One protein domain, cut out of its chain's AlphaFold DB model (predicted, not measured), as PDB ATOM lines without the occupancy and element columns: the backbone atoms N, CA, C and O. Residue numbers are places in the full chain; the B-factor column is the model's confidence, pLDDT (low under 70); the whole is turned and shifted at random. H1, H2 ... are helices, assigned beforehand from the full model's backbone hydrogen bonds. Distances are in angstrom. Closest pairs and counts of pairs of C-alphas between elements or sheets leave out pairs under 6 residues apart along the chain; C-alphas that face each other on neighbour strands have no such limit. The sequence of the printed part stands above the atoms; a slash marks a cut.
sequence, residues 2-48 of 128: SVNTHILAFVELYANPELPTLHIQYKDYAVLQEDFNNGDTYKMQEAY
ATOM      1  N   SER A   2     138.021 111.865 159.501       78.00
ATOM      2  CA  SER A   2     138.637 110.566 159.872       78.00
ATOM      3  C   SER A   2     140.068 110.678 160.432       78.00
ATOM      4  O   SER A   2     140.312 110.200 161.530       78.00
ATOM      5  N   VAL A   3     140.990 111.392 159.769       80.56
ATOM      6  CA  VAL A   3     142.385 111.530 160.255       80.56
ATOM      7  C   VAL A   3     142.459 112.110 161.672       80.56
ATOM      8  O   VAL A   3     143.221 111.628 162.499       80.56
ATOM      9  N   ASN A   4     141.631 113.110 161.979       83.19
ATOM     10  CA  ASN A   4     141.587 113.705 163.314       83.19
ATOM     11  C   ASN A   4     141.046 112.717 164.355       83.19
ATOM     12  O   ASN A   4     141.574 112.638 165.454       83.19
ATOM     13  N   THR A   5     140.026 111.936 163.997       82.19
ATOM     14  CA  THR A   5     139.481 110.882 164.861       82.19
ATOM     15  C   THR A   5     140.517 109.797 165.149       82.19
ATOM     16  O   THR A   5     140.640 109.384 166.293       82.19
ATOM     17  N   HIS A   6     141.312 109.384 164.155       82.69
ATOM     18  CA  HIS A   6     142.395 108.417 164.365       82.69
ATOM     19  C   HIS A   6     143.498 108.965 165.276       82.69
ATOM     20  O   HIS A   6     143.981 108.240 166.138       82.69
ATOM     21  N   ILE A   7     143.865 110.243 165.121       85.94
ATOM     22  CA  ILE A   7     144.839 110.901 166.002       85.94
ATOM     23  C   ILE A   7     144.328 110.912 167.447       85.94
ATOM     24  O   ILE A   7     145.070 110.555 168.354       85.94
ATOM     25  N   LEU A   8     143.063 111.280 167.664       85.81
ATOM     26  CA  LEU A   8     142.472 111.309 169.004       85.81
ATOM     27  C   LEU A   8     142.361 109.905 169.614       85.81
ATOM     28  O   LEU A   8     142.784 109.716 170.748       85.81
ATOM     29  N   ALA A   9     141.905 108.912 168.847       81.56
ATOM     30  CA  ALA A   9     141.825 107.523 169.302       81.56
ATOM     31  C   ALA A   9     143.205 106.938 169.654       81.56
ATOM     32  O   ALA A   9     143.333 106.175 170.606       81.56
ATOM     33  N   PHE A  10     144.253 107.314 168.913       83.44
ATOM     34  CA  PHE A  10     145.626 106.911 169.217       83.44
ATOM     35  C   PHE A  10     146.135 107.538 170.521       83.44
ATOM     36  O   PHE A  10     146.765 106.858 171.328       83.44
ATOM     37  N   VAL A  11     145.837 108.821 170.751       86.56
ATOM     38  CA  VAL A  11     146.176 109.512 172.006       86.56
ATOM     39  C   VAL A  11     145.427 108.899 173.194       86.56
ATOM     40  O   VAL A  11     146.018 108.731 174.258       86.56
ATOM     41  N   GLU A  12     144.159 108.521 173.017       84.31
ATOM     42  CA  GLU A  12     143.354 107.856 174.049       84.31
ATOM     43  C   GLU A  12     143.884 106.459 174.389       84.31
ATOM     44  O   GLU A  12     144.064 106.179 175.569       84.31
ATOM     45  N   LEU A  13     144.245 105.637 173.396       82.38
ATOM     46  CA  LEU A  13     144.894 104.330 173.614       82.38
ATOM     47  C   LEU A  13     146.216 104.433 174.371       82.38
ATOM     48  O   LEU A  13     146.561 103.546 175.150       82.38
ATOM     49  N   TYR A  14     146.975 105.502 174.125       82.69
ATOM     50  CA  TYR A  14     148.240 105.733 174.816       82.69
ATOM     51  C   TYR A  14     148.035 106.090 176.299       82.69
ATOM     52  O   TYR A  14     148.916 105.840 177.119       82.69
ATOM     53  N   ALA A  15     146.881 106.668 176.650       83.06
ATOM     54  CA  ALA A  15     146.539 107.064 178.014       83.06
ATOM     55  C   ALA A  15     145.710 106.009 178.775       83.06
ATOM     56  O   ALA A  15     145.826 105.915 179.996       83.06
ATOM     57  N   ASN A  16     144.874 105.233 178.081       75.94
ATOM     58  CA  ASN A  16     144.006 104.200 178.644       75.94
ATOM     59  C   ASN A  16     143.808 103.065 177.613       75.94
ATOM     60  O   ASN A  16     143.380 103.341 176.494       75.94
ATOM     61  N   PRO A  17     144.089 101.792 177.948       75.50
ATOM     62  CA  PRO A  17     144.069 100.699 176.971       75.50
ATOM     63  C   PRO A  17     142.680 100.284 176.455       75.50
ATOM     64  O   PRO A  17     142.611  99.476 175.530       75.50
ATOM     65  N   GLU A  18     141.579 100.807 177.000       75.69
ATOM     66  CA  GLU A  18     140.228 100.420 176.579       75.69
ATOM     67  C   GLU A  18     139.536 101.517 175.762       75.69
ATOM     68  O   GLU A  18     139.085 102.535 176.290       75.69
ATOM     69  N   LEU A  19     139.421 101.282 174.450       75.50
ATOM     70  CA  LEU A  19     138.579 102.072 173.553       75.50
ATOM     71  C   LEU A  19     137.174 101.460 173.449       75.50
ATOM     72  O   LEU A  19     137.044 100.237 173.331       75.50
ATOM     73  N   PRO A  20     136.118 102.287 173.380       78.50
ATOM     74  CA  PRO A  20     134.777 101.800 173.099       78.50
ATOM     75  C   PRO A  20     134.708 101.186 171.694       78.50
ATOM     76  O   PRO A  20     135.219 101.739 170.716       78.50
ATOM     77  N   THR A  21     134.040 100.039 171.577       77.12
ATOM     78  CA  THR A  21     133.816  99.371 170.290       77.12
ATOM     79  C   THR A  21     132.985 100.235 169.344       77.12
ATOM     80  O   THR A  21     131.919 100.732 169.700       77.12
ATOM     81  N   LEU A  22     133.459 100.380 168.105       80.69
ATOM     82  CA  LEU A  22     132.778 101.156 167.073       80.69
ATOM     83  C   LEU A  22     131.564 100.387 166.527       80.69
ATOM     84  O   LEU A  22     131.722  99.352 165.881       80.69
ATOM     85  N   HIS A  23     130.363 100.922 166.756       81.44
ATOM     86  CA  HIS A  23     129.097 100.273 166.386       81.44
ATOM     87  C   HIS A  23     128.784 100.265 164.882       81.44
ATOM     88  O   HIS A  23     128.032  99.409 164.434       81.44
ATOM     89  N   ILE A  24     129.324 101.212 164.109       83.19
ATOM     90  CA  ILE A  24     129.092 101.323 162.662       83.19
ATOM     91  C   ILE A  24     130.449 101.418 161.980       83.19
ATOM     92  O   ILE A  24     131.224 102.338 162.254       83.19
ATOM     93  N   GLN A  25     130.742 100.471 161.097       85.25
ATOM     94  CA  GLN A  25     131.993 100.436 160.353       85.25
ATOM     95  C   GLN A  25     131.793 100.973 158.936       85.25
ATOM     96  O   GLN A  25     130.689 101.029 158.400       85.25
ATOM     97  N   TYR A  26     132.898 101.355 158.292       87.44
ATOM     98  CA  TYR A  26     132.858 101.877 156.925       87.44
ATOM     99  C   TYR A  26     132.218 100.891 155.929       87.44
ATOM    100  O   TYR A  26     131.546 101.320 154.998       87.44
ATOM    101  N   LYS A  27     132.371  99.578 156.153       87.56
ATOM    102  CA  LYS A  27     131.737  98.530 155.334       87.56
ATOM    103  C   LYS A  27     130.205  98.619 155.357       87.56
ATOM    104  O   LYS A  27     129.579  98.461 154.318       87.56
ATOM    105  N   ASP A  28     129.625  98.940 156.514       89.12
ATOM    106  CA  ASP A  28     128.175  99.033 156.690       89.12
ATOM    107  C   ASP A  28     127.655 100.291 155.980       89.12
ATOM    108  O   ASP A  28     126.631 100.262 155.305       89.12
ATOM    109  N   TYR A  29     128.422 101.386 156.047       86.81
ATOM    110  CA  TYR A  29     128.139 102.597 155.276       86.81
ATOM    111  C   TYR A  29     128.233 102.373 153.760       86.81
ATOM    112  O   TYR A  29     127.417 102.917 153.025       86.81
ATOM    113  N   ALA A  30     129.193 101.577 153.277       89.38
ATOM    114  CA  ALA A  30     129.350 101.310 151.846       89.38
ATOM    115  C   ALA A  30     128.134 100.577 151.254       89.38
ATOM    116  O   ALA A  30     127.656 100.978 150.196       89.38
ATOM    117  N   VAL A  31     127.598  99.580 151.969       90.75
ATOM    118  CA  VAL A  31     126.367  98.871 151.574       90.75
ATOM    119  C   VAL A  31     125.168  99.824 151.579       90.75
ATOM    120  O   VAL A  31     124.445  99.920 150.594       90.75
ATOM    121  N   LEU A  32     125.010 100.623 152.641       88.50
ATOM    122  CA  LEU A  32     123.939 101.624 152.713       88.50
ATOM    123  C   LEU A  32     124.038 102.685 151.605       88.50
ATOM    124  O   LEU A  32     123.019 103.180 151.129       88.50
ATOM    125  N   GLN A  33     125.253 103.058 151.199       88.06
ATOM    126  CA  GLN A  33     125.480 103.999 150.105       88.06
ATOM    127  C   GLN A  33     125.086 103.391 148.752       88.06
ATOM    128  O   GLN A  33     124.550 104.106 147.908       88.06
ATOM    129  N   GLU A  34     125.336 102.099 148.544       88.38
ATOM    130  CA  GLU A  34     124.911 101.375 147.343       88.38
ATOM    131  C   GLU A  34     123.382 101.286 147.261       88.38
ATOM    132  O   GLU A  34     122.799 101.659 146.241       88.38
ATOM    133  N   ASP A  35     122.727 100.923 148.364       87.75
ATOM    134  CA  ASP A  35     121.264 100.915 148.458       87.75
ATOM    135  C   ASP A  35     120.672 102.316 148.228       87.75
ATOM    136  O   ASP A  35     119.682 102.477 147.512       87.75
ATOM    137  N   PHE A  36     121.309 103.357 148.778       87.38
ATOM    138  CA  PHE A  36     120.898 104.747 148.571       87.38
ATOM    139  C   PHE A  36     121.024 105.186 147.107       87.38
ATOM    140  O   PHE A  36     120.141 105.889 146.613       87.38
ATOM    141  N   ASN A  37     122.076 104.760 146.399       85.44
ATOM    142  CA  ASN A  37     122.268 105.087 144.983       85.44
ATOM    143  C   ASN A  37     121.144 104.515 144.095       85.44
ATOM    144  O   ASN A  37     120.835 105.086 143.050       85.44
ATOM    145  N   ASN A  38     120.494 103.429 144.522       84.19
ATOM    146  CA  ASN A  38     119.359 102.830 143.814       84.19
ATOM    147  C   ASN A  38     118.012 103.512 144.122       84.19
ATOM    148  O   ASN A  38     117.005 103.222 143.469       84.19
ATOM    149  N   GLY A  39     117.977 104.426 145.095       89.00
ATOM    150  CA  GLY A  39     116.771 105.130 145.517       89.00
ATOM    151  C   GLY A  39     116.343 106.263 144.578       89.00
ATOM    152  O   GLY A  39     117.145 106.896 143.890       89.00
ATOM    153  N   ASP A  40     115.053 106.597 144.603       85.69
ATOM    154  CA  ASP A  40     114.497 107.685 143.783       85.69
ATOM    155  C   ASP A  40     115.036 109.069 144.182       85.69
ATOM    156  O   ASP A  40     115.161 109.968 143.348       85.69
ATOM    157  N   THR A  41     115.425 109.240 145.448       86.12
ATOM    158  CA  THR A  41     116.079 110.458 145.947       86.12
ATOM    159  C   THR A  41     117.432 110.700 145.282       86.12
ATOM    160  O   THR A  41     117.764 111.851 144.992       86.12
ATOM    161  N   TYR A  42     118.194 109.639 145.004       87.88
ATOM    162  CA  TYR A  42     119.466 109.734 144.295       87.88
ATOM    163  C   TYR A  42     119.251 110.181 142.849       87.88
ATOM    164  O   TYR A  42     119.882 111.141 142.412       87.88
ATOM    165  N   LYS A  43     118.274 109.596 142.145       88.12
ATOM    166  CA  LYS A  43     117.912 110.001 140.772       88.12
ATOM    167  C   LYS A  43     117.491 111.470 140.686       88.12
ATOM    168  O   LYS A  43     117.844 112.162 139.734       88.12
ATOM    169  N   MET A  44     116.772 111.983 141.689       90.00
ATOM    170  CA  MET A  44     116.433 113.412 141.754       90.00
ATOM    171  C   MET A  44     117.674 114.301 141.918       90.00
ATOM    172  O   MET A  44     117.760 115.358 141.287       90.00
ATOM    173  N   GLN A  45     118.637 113.893 142.750       88.56
ATOM    174  CA  GLN A  45     119.897 114.621 142.929       88.56
ATOM    175  C   GLN A  45     120.771 114.555 141.675       88.56
ATOM    176  O   GLN A  45     121.347 115.570 141.288       88.56
ATOM    177  N   GLU A  46     120.823 113.401 141.013       89.06
ATOM    178  CA  GLU A  46     121.523 113.214 139.745       89.06
ATOM    179  C   GLU A  46     120.938 114.123 138.660       89.06
ATOM    180  O   GLU A  46     121.669 114.919 138.071       89.06
ATOM    181  N   ALA A  47     119.616 114.099 138.467       90.25
ATOM    182  CA  ALA A  47     118.932 114.971 137.517       90.25
ATOM    183  C   ALA A  47     119.170 116.460 137.824       90.25
ATOM    184  O   ALA A  47     119.395 117.257 136.913       90.25
ATOM    185  N   TYR A  48     119.178 116.848 139.104       90.19
ATOM    186  CA  TYR A  48     119.528 118.210 139.509       90.19
ATOM    187  C   TYR A  48     120.987 118.560 139.175       90.19
ATOM    188  O   TYR A  48     121.254 119.645 138.656       90.19
TER     189      TYR A  48
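Overview. This is residues 2 to 48 of the 128 residues of an uncharacterized protein of Bacillus mojavensis (UniProt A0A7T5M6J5). Three helices are strung out along an open, extended chain with no shared core. H1 lies at one end, the strand-free link of residues 16 to 25 turns back past it in a wide U, H2 carries on along the long axis, and H3 turns off at a corner at the other end. The printed part has 47 residues with three named helices in the order H1, H2, H3 and no named strand; the class is all helix. It is extended, with a radius of gyration of the C-alphas of 17.0 A and spans of 49 by 18 by 10 A.

Arrangement. Start at H1, residues 2 to 15, which touches no helix. Go on to H2, residues 26 to 37, and you will find it apart from H1. Next comes H3, residues 40 to 48, also apart from H1. H2 and H3 are close but not clearly touching, with 2 pairs of C-alphas within 8 A; look at the closest, those of Phe 36 and Tyr 42, 6.7 A apart. Their lines are only just about perpendicular, at 73 degrees. In H1, H2 and H3 every O i to N i+4 pair is within hydrogen-bond range.

Along the chain. Find C-alpha 2 at (138.637, 110.566, 159.872); from there H1 runs 20.1 A to C-alpha 15. H2 begins at C-alpha 26, at (132.858, 101.877, 156.925), and runs 16.3 A to C-alpha 37. H3 runs 12.4 A from C-alpha 40 to C-alpha 48 at (119.528, 118.210, 139.509).

Size, cuts and confidence. The two C-alphas farthest apart, those of Ala 15 and Ala 47, are 49.6 A apart. The printed part has no cut. The link from H1 to H2 is short, with 10 residues, and that from H2 to H3 is tight, with 2. The mean pLDDT of the printed part is 84.6, and no printed residue is under 70.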